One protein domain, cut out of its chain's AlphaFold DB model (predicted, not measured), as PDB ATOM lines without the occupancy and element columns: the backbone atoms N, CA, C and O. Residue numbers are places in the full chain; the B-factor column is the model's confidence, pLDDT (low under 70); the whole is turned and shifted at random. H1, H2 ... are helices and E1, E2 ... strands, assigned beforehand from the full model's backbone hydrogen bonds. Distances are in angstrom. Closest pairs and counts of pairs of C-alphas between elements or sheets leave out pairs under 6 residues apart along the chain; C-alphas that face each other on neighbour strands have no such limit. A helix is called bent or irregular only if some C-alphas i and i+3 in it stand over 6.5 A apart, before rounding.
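Overview. This is residues 4 to 124 of the 125 residues of a protein of Parcubacteria group bacterium Licking1014_17 (UniProt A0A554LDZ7). A long, bent hairpin of strands E1 and E2, with the short strand E3 at one edge, makes a small sheet; helix H2 covers part of one face, and the long helix H1 crosses H2. The short helix H3 comes late in the chain and reaches the sheet with its residues 114 to 117, while residues 118 to 124 and, at the far end of H1, residues 21 to 28 stick out. The printed part has 121 residues with three named helices and three named strands, in the order H1 H2 E1 E2 E3 H3, and its class is mixed, helices and strands. The sheet runs E1 E2 E3, antiparallel throughout. The whole is compact, with a radius of gyration of the C-alphas of 14.9 A and spans of 36 by 35 by 28 A.

Along the chain. H1, residues 4 to 26, begins with C-alpha 4 at (181.259, 256.119, 149.166) and is 32.5 A long. H2, residues 44 to 57, is 20.0 A long. E1, residues 62 to 71, measures 25.3 A and bends by 60 degrees at residue 67. E2, residues 74 to 83, measures 27.2 A and bends by 58 degrees at residue 77. E3 is residues 86 to 88. H3, residues 114 to 122, ends with C-alpha 122 at (185.413, 290.802, 158.974).

Arrangement. E1, E2 and E3 form a meander, each strand the antiparallel neighbour of the one before. In the hairpin of E1 and E2, N 65 and O 80 are within hydrogen-bond range at 2.9 A; in that of E2 and E3, N 83 and O 86 are at 2.8 A. Residues 68 to 69 of E1 also pair, antiparallel, with residues 102 to 103. H2 is on one face of the sheet, which gives two layers, a helix over a sheet. Its height over the sheet is 8.1 A, and it lies over E1 and E2, along the strands, at 22 degrees to E1 on the local plane. The closest C-alphas of H2 and E2 are those of Ala 48 and Trp 80, 5.0 A apart. H1 and H2 touch, with the C-alphas of Leu 9 and Ala 51 closest at 6.5 A, and run opposite ways at a steep tilt of 49 degrees. H1 and E2 are only just apart, at 8.4 A. H3 only grazes the sheet; the closest C-alphas of H3 and E2 are those of Trp 114 and Leu 77, 7.4 A apart. In H1, H2 and H3 every O i to N i+4 pair is within hydrogen-bond range.

Size, cuts and confidence. The two C-alphas farthest apart, those of Gln 4 and Gly 123, are 39.9 A apart. The printed part has no cut. The links H1 to H2, 17 residues, and E3 to H3, 25 residues, are long. The mean pLDDT of the printed part is 75.6, with residues 17 to 42, 112 and 114 to 124 under 70.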
ATOM      1  N   GLN A   4     181.200 254.913 149.991       89.94
ATOM      2  CA  GLN A   4     181.259 256.119 149.166       89.94
ATOM      3  C   GLN A   4     181.813 257.300 149.973       89.94
ATOM      4  O   GLN A   4     182.649 258.051 149.468       89.94
ATOM      5  N   ILE A   5     181.429 257.429 151.250       88.62
ATOM      6  CA  ILE A   5     182.011 258.437 152.153       88.62
ATOM      7  C   ILE A   5     183.521 258.218 152.280       88.62
ATOM      8  O   ILE A   5     184.305 259.152 152.111       88.62
ATOM      9  N   LYS A   6     183.938 256.977 152.547       91.88
ATOM     10  CA  LYS A   6     185.354 256.619 152.690       91.88
ATOM     11  C   LYS A   6     186.157 256.961 151.433       91.88
ATOM     12  O   LYS A   6     187.172 257.648 151.541       91.88
ATOM     13  N   LEU A   7     185.691 256.536 150.259       91.38
ATOM     14  CA  LEU A   7     186.359 256.789 148.980       91.38
ATOM     15  C   LEU A   7     186.475 258.289 148.687       91.38
ATOM     16  O   LEU A   7     187.544 258.756 148.284       91.38
ATOM     17  N   THR A   8     185.421 259.065 148.953       86.69
ATOM     18  CA  THR A   8     185.449 260.525 148.793       86.69
ATOM     19  C   THR A   8     186.476 261.172 149.727       86.69
ATOM     20  O   THR A   8     187.267 262.011 149.290       86.69
ATOM     21  N   LEU A   9     186.536 260.766 150.999       86.62
ATOM     22  CA  LEU A   9     187.518 261.301 151.949       86.62
ATOM     23  C   LEU A   9     188.964 260.919 151.582       86.62
ATOM     24  O   LEU A   9     189.868 261.755 151.688       86.62
ATOM     25  N   GLU A  10     189.197 259.701 151.089       88.94
ATOM     26  CA  GLU A  10     190.502 259.282 150.559       88.94
ATOM     27  C   GLU A  10     190.913 260.097 149.328       88.94
ATOM     28  O   GLU A  10     192.071 260.517 149.211       88.94
ATOM     29  N   TYR A  11     189.972 260.359 148.416       84.25
ATOM     30  CA  TYR A  11     190.201 261.203 147.247       84.25
ATOM     31  C   TYR A  11     190.608 262.624 147.655       84.25
ATOM     32  O   TYR A  11     191.617 263.139 147.170       84.25
ATOM     33  N   ILE A  12     189.922 263.218 148.635       82.62
ATOM     34  CA  ILE A  12     190.259 264.544 149.180       82.62
ATOM     35  C   ILE A  12     191.662 264.559 149.791       82.62
ATOM     36  O   ILE A  12     192.428 265.505 149.575       82.62
ATOM     37  N   GLN A  13     192.048 263.517 150.535       78.56
ATOM     38  CA  GLN A  13     193.408 263.416 151.070       78.56
ATOM     39  C   GLN A  13     194.465 263.367 149.962       78.56
ATOM     40  O   GLN A  13     195.503 264.023 150.085       78.56
ATOM     41  N   LYS A  14     194.206 262.622 148.880       79.06
ATOM     42  CA  LYS A  14     195.103 262.537 147.718       79.06
ATOM     43  C   LYS A  14     195.200 263.880 146.990       79.06
ATOM     44  O   LYS A  14     196.317 264.359 146.788       79.06
ATOM     45  N   LEU A  15     194.064 264.511 146.681       74.12
ATOM     46  CA  LEU A  15     194.001 265.817 146.019       74.12
ATOM     47  C   LEU A  15     194.746 266.888 146.809       74.12
ATOM     48  O   LEU A  15     195.648 267.531 146.281       74.12
ATOM     49  N   THR A  16     194.428 267.042 148.094       72.88
ATOM     50  CA  THR A  16     195.036 268.090 148.930       72.88
ATOM     51  C   THR A  16     196.532 267.869 149.154       72.88
ATOM     52  O   THR A  16     197.293 268.835 149.196       72.88
ATOM     53  N   LYS A  17     196.996 266.612 149.223       68.56
ATOM     54  CA  LYS A  17     198.432 266.286 149.273       68.56
ATOM     55  C   LYS A  17     199.142 266.591 147.951       68.56
ATOM     56  O   LYS A  17     200.282 267.055 147.982       68.56
ATOM     57  N   GLY A  18     198.501 266.317 146.813       66.75
ATOM     58  CA  GLY A  18     199.010 266.660 145.483       66.75
ATOM     59  C   GLY A  18     199.110 268.171 145.288       66.75
ATOM     60  O   GLY A  18     200.173 268.671 144.925       66.75
ATOM     61  N   TRP A  19     198.052 268.897 145.654       64.38
ATOM     62  CA  TRP A  19     197.990 270.354 145.556       64.38
ATOM     63  C   TRP A  19     199.041 271.040 146.427       64.38
ATOM     64  O   TRP A  19     199.725 271.935 145.953       64.38
ATOM     65  N   TYR A  20     199.242 270.570 147.665       64.25
ATOM     66  CA  TYR A  20     200.295 271.086 148.545       64.25
ATOM     67  C   TYR A  20     201.701 270.930 147.945       64.25
ATOM     68  O   TYR A  20     202.532 271.831 148.045       64.25
ATOM     69  N   LYS A  21     201.989 269.774 147.331       63.81
ATOM     70  CA  LYS A  21     203.281 269.546 146.668       63.81
ATOM     71  C   LYS A  21     203.451 270.461 145.458       63.81
ATOM     72  O   LYS A  21     204.524 271.029 145.298       63.81
ATOM     73  N   PHE A  22     202.399 270.605 144.653       56.25
ATOM     74  CA  PHE A  22     202.384 271.480 143.486       56.25
ATOM     75  C   PHE A  22     202.584 272.948 143.880       56.25
ATOM     76  O   PHE A  22     203.540 273.558 143.424       56.25
ATOM     77  N   SER A  23     201.776 273.486 144.800       59.59
ATOM     78  CA  SER A  23     201.863 274.888 145.238       59.59
ATOM     79  C   SER A  23     203.209 275.223 145.885       59.59
ATOM     80  O   SER A  23     203.704 276.339 145.756       59.59
ATOM     81  N   LYS A  24     203.826 274.256 146.579       57.88
ATOM     82  CA  LYS A  24     205.183 274.410 147.117       57.88
ATOM     83  C   LYS A  24     206.245 274.430 146.013       57.88
ATOM     84  O   LYS A  24     207.245 275.114 146.178       57.88
ATOM     85  N   ALA A  25     206.050 273.671 144.934       56.31
ATOM     86  CA  ALA A  25     206.983 273.597 143.813       56.31
ATOM     87  C   ALA A  25     206.879 274.797 142.859       56.31
ATOM     88  O   ALA A  25     207.872 275.150 142.237       56.31
ATOM     89  N   THR A  26     205.698 275.408 142.738       50.81
ATOM     90  CA  THR A  26     205.426 276.478 141.763       50.81
ATOM     91  C   THR A  26     205.335 277.878 142.366       50.81
ATOM     92  O   THR A  26     205.077 278.822 141.631       50.81
ATOM     93  N   GLU A  27     205.475 278.023 143.688       51.84
ATOM     94  CA  GLU A  27     205.239 279.274 144.439       51.84
ATOM     95  C   GLU A  27     203.870 279.944 144.179       51.84
ATOM     96  O   GLU A  27     203.619 281.061 144.636       51.84
ATOM     97  N   ALA A  28     202.938 279.248 143.517       51.97
ATOM     98  CA  ALA A  28     201.587 279.708 143.214       51.97
ATOM     99  C   ALA A  28     200.726 279.712 144.494       51.97
ATOM    100  O   ALA A  28     199.887 278.842 144.720       51.97
ATOM    101  N   TYR A  29     200.982 280.679 145.377       50.53
ATOM    102  CA  TYR A  29     200.343 280.814 146.691       50.53
ATOM    103  C   TYR A  29     199.042 281.617 146.681       50.53
ATOM    104  O   TYR A  29     198.451 281.830 147.739       50.53
ATOM    105  N   LYS A  30     198.585 282.094 145.525       49.09
ATOM    106  CA  LYS A  30     197.456 283.019 145.449       49.09
ATOM    107  C   LYS A  30     196.693 282.786 144.162       49.09
ATOM    108  O   LYS A  30     197.222 283.144 143.118       49.09
ATOM    109  N   THR A  31     195.501 282.184 144.231       41.16
ATOM    110  CA  THR A  31     194.323 282.562 143.410       41.16
ATOM    111  C   THR A  31     193.144 281.585 143.570       41.16
ATOM    112  O   THR A  31     193.235 280.438 143.153       41.16
ATOM    113  N   SER A  32     192.003 282.098 144.070       41.06
ATOM    114  CA  SER A  32     190.591 281.676 143.827       41.06
ATOM    115  C   SER A  32     189.998 280.451 144.558       41.06
ATOM    116  O   SER A  32     190.370 279.329 144.285       41.06
ATOM    117  N   LEU A  33     189.051 280.615 145.504       43.16
ATOM    118  CA  LEU A  33     188.576 279.577 146.476       43.16
ATOM    119  C   LEU A  33     189.695 279.046 147.422       43.16
ATOM    120  O   LEU A  33     189.467 278.688 148.577       43.16
ATOM    121  N   PHE A  34     190.919 279.097 146.902       40.78
ATOM    122  CA  PHE A  34     192.275 278.891 147.373       40.78
ATOM    123  C   PHE A  34     192.818 280.000 148.303       40.78
ATOM    124  O   PHE A  34     193.974 279.914 148.704       40.78
ATOM    125  N   GLU A  35     192.014 280.991 148.716       41.88
ATOM    126  CA  GLU A  35     192.385 281.985 149.752       41.88
ATOM    127  C   GLU A  35     192.009 281.579 151.190       41.88
ATOM    128  O   GLU A  35     192.511 282.163 152.145       41.88
ATOM    129  N   CYS A  36     191.243 280.499 151.401       43.97
ATOM    130  CA  CYS A  36     190.925 279.987 152.753       43.97
ATOM    131  C   CYS A  36     192.147 279.453 153.544       43.97
ATOM    132  O   CYS A  36     192.013 278.962 154.664       43.97
ATOM    133  N   ILE A  37     193.343 279.532 152.956       40.75
ATOM    134  CA  ILE A  37     194.644 279.320 153.589       40.75
ATOM    135  C   ILE A  37     195.490 280.582 153.359       40.75
ATOM    136  O   ILE A  37     196.593 280.513 152.823       40.75
ATOM    137  N   ALA A  38     195.026 281.758 153.776       38.34
ATOM    138  CA  ALA A  38     195.913 282.926 153.831       38.34
ATOM    139  C   ALA A  38     197.127 282.690 154.769       38.34
ATOM    140  O   ALA A  38     198.125 283.405 154.711       38.34
ATOM    141  N   HIS A  39     197.118 281.615 155.572       41.38
ATOM    142  CA  HIS A  39     198.198 281.271 156.495       41.38
ATOM    143  C   HIS A  39     198.655 279.804 156.365       41.38
ATOM    144  O   HIS A  39     198.266 278.926 157.127       41.38
ATOM    145  N   LYS A  40     199.517 279.537 155.371       39.03
ATOM    146  CA  LYS A  40     200.487 278.417 155.299       39.03
ATOM    147  C   LYS A  40     200.074 277.065 155.922       39.03
ATOM    148  O   LYS A  40     200.718 276.625 156.875       39.03
ATOM    149  N   LYS A  41     199.101 276.355 155.336       47.12
ATOM    150  CA  LYS A  41     199.002 274.872 155.256       47.12
ATOM    151  C   LYS A  41     197.647 274.471 154.677       47.12
ATOM    152  O   LYS A  41     196.624 274.983 155.107       47.12
ATOM    153  N   THR A  42     197.617 273.487 153.782       55.22
ATOM    154  CA  THR A  42     196.410 272.723 153.412       55.22
ATOM    155  C   THR A  42     195.803 272.061 154.655       55.22
ATOM    156  O   THR A  42     196.120 270.916 154.984       55.22
ATOM    157  N   GLY A  43     195.034 272.844 155.413       71.19
ATOM    158  CA  GLY A  43     194.597 272.548 156.772       71.19
ATOM    159  C   GLY A  43     193.312 271.731 156.836       71.19
ATOM    160  O   GLY A  43     192.692 271.403 155.823       71.19
ATOM    161  N   CYS A  44     192.910 271.410 158.061       78.69
ATOM    162  CA  CYS A  44     191.656 270.733 158.380       78.69
ATOM    163  C   CYS A  44     190.428 271.422 157.758       78.69
ATOM    164  O   CYS A  44     189.607 270.743 157.144       78.69
ATOM    165  N   SER A  45     190.378 272.758 157.767       77.06
ATOM    166  CA  SER A  45     189.296 273.557 157.172       77.06
ATOM    167  C   SER A  45     189.108 273.316 155.675       77.06
ATOM    168  O   SER A  45     187.981 273.141 155.218       77.06
ATOM    169  N   MET A  46     190.198 273.239 154.904       76.12
ATOM    170  CA  MET A  46     190.116 272.988 153.462       76.12
ATOM    171  C   MET A  46     189.603 271.574 153.173       76.12
ATOM    172  O   MET A  46     188.740 271.391 152.319       76.12
ATOM    173  N   LYS A  47     190.100 270.566 153.900       84.00
ATOM    174  CA  LYS A  47     189.622 269.192 153.708       84.00
ATOM    175  C   LYS A  47     188.157 269.036 154.117       84.00
ATOM    176  O   LYS A  47     187.428 268.331 153.431       84.00
ATOM    177  N   ALA A  48     187.725 269.713 155.181       87.25
ATOM    178  CA  ALA A  48     186.324 269.731 155.590       87.25
ATOM    179  C   ALA A  48     185.423 270.394 154.532       87.25
ATOM    180  O   ALA A  48     184.361 269.868 154.221       87.25
ATOM    181  N   ARG A  49     185.875 271.491 153.907       83.88
ATOM    182  CA  ARG A  49     185.158 272.157 152.803       83.88
ATOM    183  C   ARG A  49     185.046 271.290 151.552       83.88
ATOM    184  O   ARG A  49     183.959 271.190 150.993       83.88
ATOM    185  N   PHE A  50     186.124 270.628 151.133       83.31
ATOM    186  CA  PHE A  50     186.046 269.683 150.013       83.31
ATOM    187  C   PHE A  50     185.135 268.495 150.325       83.31
ATOM    188  O   PHE A  50     184.388 268.061 149.454       83.31
ATOM    189  N   ALA A  51     185.174 267.994 151.563       87.12
ATOM    190  CA  ALA A  51     184.285 266.926 152.002       87.12
ATOM    191  C   ALA A  51     182.825 267.370 151.949       87.12
ATOM    192  O   ALA A  51     182.016 266.645 151.383       87.12
ATOM    193  N   GLN A  52     182.512 268.572 152.438       89.00
ATOM    194  CA  GLN A  52     181.188 269.169 152.296       89.00
ATOM    195  C   GLN A  52     180.765 269.240 150.826       89.00
ATOM    196  O   GLN A  52     179.755 268.652 150.467       89.00
ATOM    197  N   LEU A  53     181.559 269.879 149.964       84.75
ATOM    198  CA  LEU A  53     181.206 270.066 148.556       84.75
ATOM    199  C   LEU A  53     180.930 268.736 147.834       84.75
ATOM    200  O   LEU A  53     179.881 268.575 147.213       84.75
ATOM    201  N   LEU A  54     181.865 267.785 147.914       87.00
ATOM    202  CA  LEU A  54     181.774 266.532 147.163       87.00
ATOM    203  C   LEU A  54     180.681 265.610 147.706       87.00
ATOM    204  O   LEU A  54     179.971 264.987 146.924       87.00
ATOM    205  N   LEU A  55     180.523 265.513 149.027       89.31
ATOM    206  CA  LEU A  55     179.501 264.648 149.614       89.31
ATOM    207  C   LEU A  55     178.099 265.255 149.471       89.31
ATOM    208  O   LEU A  55     177.165 264.515 149.183       89.31
ATOM    209  N   THR A  56     177.945 266.578 149.561       89.56
ATOM    210  CA  THR A  56     176.665 267.233 149.250       89.56
ATOM    211  C   THR A  56     176.276 267.031 147.787       89.56
ATOM    212  O   THR A  56     175.122 266.718 147.510       89.56
ATOM    213  N   PHE A  57     177.226 267.116 146.849       84.69
ATOM    214  CA  PHE A  57     176.966 266.803 145.437       84.69
ATOM    215  C   PHE A  57     176.490 265.354 145.230       84.69
ATOM    216  O   PHE A  57     175.652 265.089 144.374       84.69
ATOM    217  N   LEU A  58     176.984 264.423 146.048       88.69
ATOM    218  CA  LEU A  58     176.565 263.019 146.052       88.69
ATOM    219  C   LEU A  58     175.254 262.768 146.826       88.69
ATOM    220  O   LEU A  58     174.867 261.615 146.999       88.69
ATOM    221  N   GLY A  59     174.570 263.817 147.295       91.75
ATOM    222  CA  GLY A  59     173.270 263.722 147.964       91.75
ATOM    223  C   GLY A  59     173.328 263.464 149.472       91.75
ATOM    224  O   GLY A  59     172.301 263.154 150.071       91.75
ATOM    225  N   TYR A  60     174.498 263.584 150.103       94.69
ATOM    226  CA  TYR A  60     174.616 263.464 151.556       94.69
ATOM    227  C   TYR A  60     174.287 264.789 152.259       94.69
ATOM    228  O   TYR A  60     174.637 265.873 151.784       94.69
ATOM    229  N   GLU A  61     173.696 264.699 153.451       95.00
ATOM    230  CA  GLU A  61     173.581 265.832 154.369       95.00
ATOM    231  C   GLU A  61     174.934 266.046 155.054       95.00
ATOM    232  O   GLU A  61     175.434 265.140 155.730       95.00
ATOM    233  N   VAL A  62     175.548 267.222 154.866       93.12
ATOM    234  CA  VAL A  62     176.903 267.496 155.360       93.12
ATOM    235  C   VAL A  62     177.005 268.841 156.062       93.12
ATOM    236  O   VAL A  62     176.825 269.903 155.465       93.12
ATOM    237  N   GLU A  63     177.432 268.790 157.316       94.06
ATOM    238  CA  GLU A  63     177.747 269.959 158.129       94.06
ATOM    239  C   GLU A  63     179.255 270.023 158.374       94.06
ATOM    240  O   GLU A  63     179.904 269.011 158.654       94.06
ATOM    241  N   ILE A  64     179.830 271.225 158.307       89.94
ATOM    242  CA  ILE A  64     181.190 271.446 158.800       89.94
ATOM    243  C   ILE A  64     181.111 271.666 160.302       89.94
ATOM    244  O   ILE A  64     180.443 272.584 160.771       89.94
ATOM    245  N   VAL A  65     181.859 270.858 161.041       90.88
ATOM    246  CA  VAL A  65     182.037 271.029 162.476       90.88
ATOM    247  C   VAL A  65     183.342 271.775 162.706       90.88
ATOM    248  O   VAL A  65     184.396 271.383 162.202       90.88
ATOM    249  N   ARG A  66     183.259 272.870 163.461       86.12
ATOM    250  CA  ARG A  66     184.409 273.640 163.936       86.12
ATOM    251  C   ARG A  66     184.600 273.363 165.420       86.12
ATOM    252  O   ARG A  66     183.627 273.234 166.158       86.12
ATOM    253  N   GLY A  67     185.847 273.249 165.838       87.75
ATOM    254  CA  GLY A  67     186.193 273.009 167.227       87.75
ATOM    255  C   GLY A  67     187.699 272.972 167.407       87.75
ATOM    256  O   GLY A  67     188.429 273.759 166.802       87.75
ATOM    257  N   TYR A  68     188.157 272.032 168.218       87.94
ATOM    258  CA  TYR A  68     189.513 271.991 168.735       87.94
ATOM    259  C   TYR A  68     190.075 270.582 168.628       87.94
ATOM    260  O   TYR A  68     189.372 269.605 168.892       87.94
ATOM    261  N   TYR A  69     191.350 270.473 168.262       88.31
ATOM    262  CA  TYR A  69     192.076 269.211 168.228       88.31
ATOM    263  C   TYR A  69     193.320 269.246 169.121       88.31
ATOM    264  O   TYR A  69     194.106 270.192 169.054       88.31
ATOM    265  N   LYS A  70     193.533 268.187 169.910       87.56
ATOM    266  CA  LYS A  70     194.723 268.009 170.752       87.56
ATOM    267  C   LYS A  70     195.849 267.328 169.970       87.56
ATOM    268  O   LYS A  70     195.870 266.106 169.787       87.56
ATOM    269  N   SER A  71     196.813 268.124 169.512       78.00
ATOM    270  CA  SER A  71     198.147 267.643 169.117       78.00
ATOM    271  C   SER A  71     198.963 267.385 170.397       78.00
ATOM    272  O   SER A  71     198.629 268.006 171.400       78.00
ATOM    273  N   PRO A  72     199.985 266.501 170.430       77.56
ATOM    274  CA  PRO A  72     200.540 265.941 171.673       77.56
ATOM    275  C   PRO A  72     200.776 266.922 172.835       77.56
ATOM    276  O   PRO A  72     200.545 266.551 173.979       77.56
ATOM    277  N   GLU A  73     201.147 268.169 172.545       76.44
ATOM    278  CA  GLU A  73     201.483 269.190 173.546       76.44
ATOM    279  C   GLU A  73     200.515 270.384 173.596       76.44
ATOM    280  O   GLU A  73     200.648 271.227 174.475       76.44
ATOM    281  N   ARG A  74     199.554 270.503 172.668       81.94
ATOM    282  CA  ARG A  74     198.681 271.690 172.598       81.94
ATOM    283  C   ARG A  74     197.351 271.452 171.899       81.94
ATOM    284  O   ARG A  74     197.250 270.647 170.966       81.94
ATOM    285  N   TRP A  75     196.362 272.238 172.302       83.31
ATOM    286  CA  TRP A  75     195.116 272.392 171.567       83.31
ATOM    287  C   TRP A  75     195.285 273.381 170.417       83.31
ATOM    288  O   TRP A  75     196.022 274.359 170.505       83.31
ATOM    289  N   THR A  76     194.626 273.092 169.302       82.38
ATOM    290  CA  THR A  76     194.596 273.963 168.126       82.38
ATOM    291  C   THR A  76     193.200 273.984 167.536       82.38
ATOM    292  O   THR A  76     192.516 272.960 167.572       82.38
ATOM    293  N   LEU A  77     192.818 275.099 166.916       81.75
ATOM    294  CA  LEU A  77     191.612 275.171 166.096       81.75
ATOM    295  C   LEU A  77     191.617 274.071 165.028       81.75
ATOM    296  O   LEU A  77     192.632 273.815 164.370       81.75
ATOM    297  N   HIS A  78     190.481 273.396 164.878       86.56
ATOM    298  CA  HIS A  78     190.318 272.275 163.961       86.56
ATOM    299  C   HIS A  78     188.926 272.246 163.341       86.56
ATOM    300  O   HIS A  78     187.954 272.701 163.939       86.56
ATOM    301  N   ALA A  79     188.833 271.685 162.140       87.19
ATOM    302  CA  ALA A  79     187.582 271.537 161.416       87.19
ATOM    303  C   ALA A  79     187.459 270.132 160.821       87.19
ATOM    304  O   ALA A  79     188.431 269.563 160.318       87.19
ATOM    305  N   TRP A  80     186.255 269.583 160.867       92.94
ATOM    306  CA  TRP A  80     185.921 268.265 160.338       92.94
ATOM    307  C   TRP A  80     184.479 268.264 159.815       92.94
ATOM    308  O   TRP A  80     183.868 269.327 159.714       92.94
ATOM    309  N   VAL A  81     183.941 267.110 159.415       94.00
ATOM    310  CA  VAL A  81     182.589 267.031 158.837       94.00
ATOM    311  C   VAL A  81     181.684 266.098 159.618       94.00
ATOM    312  O   VAL A  81     182.134 265.092 160.161       94.00
ATOM    313  N   LYS A  82     180.394 266.414 159.628       96.06
ATOM    314  CA  LYS A  82     179.315 265.542 160.075       96.06
ATOM    315  C   LYS A  82     178.462 265.198 158.862       96.06
ATOM    316  O   LYS A  82     177.941 266.094 158.212       96.06
ATOM    317  N   VAL A  83     178.366 263.912 158.546       95.31
ATOM    318  CA  VAL A  83     177.667 263.371 157.379       95.31
ATOM    319  C   VAL A  83     176.561 262.447 157.872       95.31
ATOM    320  O   VAL A  83     176.855 261.490 158.595       95.31
ATOM    321  N   ASN A  84     175.302 262.735 157.530       93.38
ATOM    322  CA  ASN A  84     174.119 261.983 157.983       93.38
ATOM    323  C   ASN A  84     174.154 261.686 159.501       93.38
ATOM    324  O   ASN A  84     174.017 260.541 159.946       93.38
ATOM    325  N   GLY A  85     174.458 262.704 160.311       91.19
ATOM    326  CA  GLY A  85     174.525 262.576 161.772       91.19
ATOM    327  C   GLY A  85     175.842 262.038 162.355       91.19
ATOM    328  O   GLY A  85     176.018 262.105 163.571       91.19
ATOM    329  N   LYS A  86     176.783 261.537 161.541       93.81
ATOM    330  CA  LYS A  86     178.050 260.936 162.009       93.81
ATOM    331  C   LYS A  86     179.257 261.792 161.657       93.81
ATOM    332  O   LYS A  86     179.360 262.294 160.548       93.81
ATOM    333  N   GLU A  87     180.192 261.935 162.588       94.75
ATOM    334  CA  GLU A  87     181.369 262.787 162.401       94.75
ATOM    335  C   GLU A  87     182.590 262.032 161.868       94.75
ATOM    336  O   GLU A  87     182.888 260.915 162.299       94.75
ATOM    337  N   TYR A  88     183.328 262.690 160.974       94.50
ATOM    338  CA  TYR A  88     184.531 262.186 160.323       94.50
ATOM    339  C   TYR A  88     185.594 263.280 160.244       94.50
ATOM    340  O   TYR A  88     185.272 264.403 159.860       94.50
ATOM    341  N   ASP A  89     186.857 262.949 160.539       93.62
ATOM    342  CA  ASP A  89     188.014 263.849 160.401       93.62
ATOM    343  C   ASP A  89     188.825 263.510 159.135       93.62
ATOM    344  O   ASP A  89     189.648 262.586 159.151       93.62
ATOM    345  N   PRO A  90     188.680 264.287 158.042       88.81
ATOM    346  CA  PRO A  90     189.399 264.064 156.785       88.81
ATOM    347  C   PRO A  90     190.926 264.198 156.904       88.81
ATOM    348  O   PRO A  90     191.664 263.899 155.961       88.81
ATOM    349  N   THR A  91     191.448 264.683 158.032       85.56
ATOM    350  CA  THR A  91     192.891 264.766 158.285       85.56
ATOM    351  C   THR A  91     193.490 263.459 158.814       85.56
ATOM    352  O   THR A  91     194.709 263.296 158.734       85.56
ATOM    353  N   ARG A  92     192.669 262.517 159.307       87.50
ATOM    354  CA  ARG A  92     193.112 261.245 159.910       87.50
ATOM    355  C   ARG A  92     193.222 260.126 158.892       87.50
ATOM    356  O   ARG A  92     192.464 260.065 157.933       87.50
ATOM    357  N   LYS A  93     194.112 259.167 159.162       86.12
ATOM    358  CA  LYS A  93     194.302 257.974 158.320       86.12
ATOM    359  C   LYS A  93     193.049 257.088 158.239       86.12
ATOM    360  O   LYS A  93     192.839 256.448 157.221       86.12
ATOM    361  N   ASN A  94     192.242 257.038 159.298       87.19
ATOM    362  CA  ASN A  94     191.028 256.217 159.382       87.19
ATOM    363  C   ASN A  94     189.733 257.048 159.449       87.19
ATOM    364  O   ASN A  94     188.675 256.490 159.721       87.19
ATOM    365  N   PHE A  95     189.826 258.368 159.259       90.25
ATOM    366  CA  PHE A  95     188.712 259.322 159.319       90.25
ATOM    367  C   PHE A  95     187.918 259.364 160.631       90.25
ATOM    368  O   PHE A  95     186.897 260.040 160.700       90.25
ATOM    369  N   GLN A  96     188.361 258.674 161.682       88.19
ATOM    370  CA  GLN A  96     187.626 258.607 162.940       88.19
ATOM    371  C   GLN A  96     187.904 259.822 163.824       88.19
ATOM    372  O   GLN A  96     189.045 260.269 163.961       88.19
ATOM    373  N   ILE A  97     186.854 260.286 164.497       89.56
ATOM    374  CA  ILE A  97     186.968 261.218 165.613       89.56
ATOM    375  C   ILE A  97     187.430 260.455 166.852       89.56
ATOM    376  O   ILE A  97     186.807 259.488 167.284       89.56
ATOM    377  N   THR A  98     188.521 260.915 167.455       84.12
ATOM    378  CA  THR A  98     188.937 260.478 168.793       84.12
ATOM    379  C   THR A  98     188.399 261.482 169.802       84.12
ATOM    380  O   THR A  98     188.856 262.626 169.784       84.12
ATOM    381  N   ARG A  99     187.446 261.075 170.653       78.69
ATOM    382  CA  ARG A  99     186.769 261.971 171.615       78.69
ATOM    383  C   ARG A  99     187.748 262.685 172.550       78.69
ATOM    384  O   ARG A  99     187.639 263.887 172.714       78.69
ATOM    385  N   ASP A 100     188.790 262.004 173.021       83.38
ATOM    386  CA  ASP A 100     189.799 262.616 173.910       83.38
ATOM    387  C   ASP A 100     190.711 263.634 173.209       83.38
ATOM    388  O   ASP A 100     191.518 264.315 173.842       83.38
ATOM    389  N   LYS A 101     190.629 263.707 171.877       86.69
ATOM    390  CA  LYS A 101     191.434 264.617 171.066       86.69
ATOM    391  C   LYS A 101     190.608 265.643 170.310       86.69
ATOM    392  O   LYS A 101     191.226 266.503 169.703       86.69
ATOM    393  N   HIS A 102     189.279 265.560 170.311       90.50
ATOM    394  CA  HIS A 102     188.403 266.512 169.631       90.50
ATOM    395  C   HIS A 102     187.435 267.112 170.634       90.50
ATOM    396  O   HIS A 102     186.738 266.382 171.331       90.50
ATOM    397  N   SER A 103     187.358 268.433 170.658       89.19
ATOM    398  CA  SER A 103     186.388 269.148 171.472       89.19
ATOM    399  C   SER A 103     185.609 270.129 170.612       89.19
ATOM    400  O   SER A 103     186.168 270.757 169.715       89.19
ATOM    401  N   ARG A 104     184.310 270.258 170.884       87.44
ATOM    402  CA  ARG A 104     183.467 271.310 170.296       87.44
ATOM    403  C   ARG A 104     183.514 272.605 171.110       87.44
ATOM    404  O   ARG A 104     183.220 273.660 170.573       87.44
ATOM    405  N   THR A 105     183.898 272.524 172.380       84.69
ATOM    406  CA  THR A 105     184.086 273.668 173.280       84.69
ATOM    407  C   THR A 105     185.569 273.942 173.471       84.69
ATOM    408  O   THR A 105     186.369 273.007 173.375       84.69
ATOM    409  N   ASN A 106     185.941 275.198 173.732       83.19
ATOM    410  CA  ASN A 106     187.337 275.568 173.937       83.19
ATOM    411  C   ASN A 106     187.887 274.902 175.214       83.19
ATOM    412  O   ASN A 106     187.418 275.215 176.308       83.19
ATOM    413  N   PRO A 107     188.841 273.961 175.102       83.25
ATOM    414  CA  PRO A 107     189.407 273.278 176.259       83.25
ATOM    415  C   PRO A 107     190.613 274.021 176.855       83.25
ATOM    416  O   PRO A 107     191.149 273.570 177.865       83.25
ATOM    417  N   ASP A 108     191.070 275.108 176.221       80.19
ATOM    418  CA  ASP A 108     192.220 275.907 176.639       80.19
ATOM    419  C   ASP A 108     191.862 277.405 176.568       80.19
ATOM    420  O   ASP A 108     191.771 277.962 175.474       80.19
ATOM    421  N   PRO A 109     191.673 278.093 177.706       76.06
ATOM    422  CA  PRO A 109     191.242 279.492 177.724       76.06
ATOM    423  C   PRO A 109     192.255 280.459 177.088       76.06
ATOM    424  O   PRO A 109     191.902 281.601 176.802       76.06
ATOM    425  N   HIS A 110     193.501 280.031 176.859       76.88
ATOM    426  CA  HIS A 110     194.516 280.826 176.164       76.88
ATOM    427  C   HIS A 110     194.490 280.642 174.642       76.88
ATOM    428  O   HIS A 110     195.198 281.346 173.919       76.88
ATOM    429  N   LEU A 111     193.696 279.696 174.141       70.44
ATOM    430  CA  LEU A 111     193.521 279.471 172.718       70.44
ATOM    431  C   LEU A 111     192.459 280.424 172.165       70.44
ATOM    432  O   LEU A 111     191.358 280.514 172.703       70.44
ATOM    433  N   THR A 112     192.787 281.099 171.063       68.69
ATOM    434  CA  THR A 112     191.853 281.959 170.323       68.69
ATOM    435  C   THR A 112     190.613 281.169 169.912       68.69
ATOM    436  O   THR A 112     190.751 280.089 169.333       68.69
ATOM    437  N   ASP A 113     189.427 281.714 170.183       71.56
ATOM    438  CA  ASP A 113     188.161 281.110 169.758       71.56
ATOM    439  C   ASP A 113     187.915 281.335 168.255       71.56
ATOM    440  O   ASP A 113     188.407 282.296 167.658       71.56
ATOM    441  N   TRP A 114     187.129 280.458 167.634       65.31
ATOM    442  CA  TRP A 114     186.659 280.613 166.262       65.31
ATOM    443  C   TRP A 114     185.929 281.938 166.040       65.31
ATOM    444  O   TRP A 114     186.116 282.532 164.982       65.31
ATOM    445  N   GLU A 115     185.141 282.410 167.008       65.69
ATOM    446  CA  GLU A 115     184.423 283.691 166.909       65.69
ATOM    447  C   GLU A 115     185.396 284.866 166.741       65.69
ATOM    448  O   GLU A 115     185.293 285.614 165.774       65.69
ATOM    449  N   GLN A 116     186.438 284.931 167.577       63.50
ATOM    450  CA  GLN A 116     187.483 285.961 167.487       63.50
ATOM    451  C   GLN A 116     188.271 285.894 166.168       63.50
ATOM    452  O   GLN A 116     188.725 286.917 165.654       63.50
ATOM    453  N   VAL A 117     188.451 284.694 165.602       66.38
ATOM    454  CA  VAL A 117     189.075 284.538 164.278       66.38
ATOM    455  C   VAL A 117     188.199 285.145 163.181       66.38
ATOM    456  O   VAL A 117     188.739 285.789 162.283       66.38
ATOM    457  N   PHE A 118     186.877 284.958 163.237       57.41
ATOM    458  CA  PHE A 118     185.958 285.516 162.241       57.41
ATOM    459  C   PHE A 118     185.796 287.030 162.378       57.41
ATOM    460  O   PHE A 118     185.919 287.722 161.372       57.41
ATOM    461  N   GLU A 119     185.634 287.552 163.596       56.91
ATOM    462  CA  GLU A 119     185.549 289.001 163.850       56.91
ATOM    463  C   GLU A 119     186.763 289.746 163.288       56.91
ATOM    464  O   GLU A 119     186.634 290.786 162.642       56.91
ATOM    465  N   LYS A 120     187.961 289.176 163.468       57.66
ATOM    466  CA  LYS A 120     189.188 289.749 162.917       57.66
ATOM    467  C   LYS A 120     189.207 289.746 161.384       57.66
ATOM    468  O   LYS A 120     189.725 290.683 160.791       57.66
ATOM    469  N   MET A 121     188.660 288.713 160.744       50.44
ATOM    470  CA  MET A 121     188.583 288.641 159.279       50.44
ATOM    471  C   MET A 121     187.544 289.604 158.695       50.44
ATOM    472  O   MET A 121     187.727 290.087 157.582       50.44
ATOM    473  N   GLU A 122     186.457 289.873 159.417       45.09
ATOM    474  CA  GLU A 122     185.413 290.802 158.974       45.09
ATOM    475  C   GLU A 122     185.824 292.269 159.154       45.09
ATOM    476  O   GLU A 122     185.504 293.085 158.297       45.09
ATOM    477  N   GLY A 123     186.583 292.594 160.208       46.44
ATOM    478  CA  GLY A 123     187.092 293.948 160.462       46.44
ATOM    479  C   GLY A 123     188.304 294.377 159.621       46.44
ATOM    480  O   GLY A 123     188.742 295.519 159.742       46.44
ATOM    481  N   GLU A 124     188.867 293.484 158.802       47.03
ATOM    482  CA  GLU A 124     189.970 293.770 157.865       47.03
ATOM    483  C   GLU A 124     189.482 294.060 156.419       47.03
ATOM    484  O   GLU A 124     190.318 294.236 155.528       47.03
TER     485      GLU A 124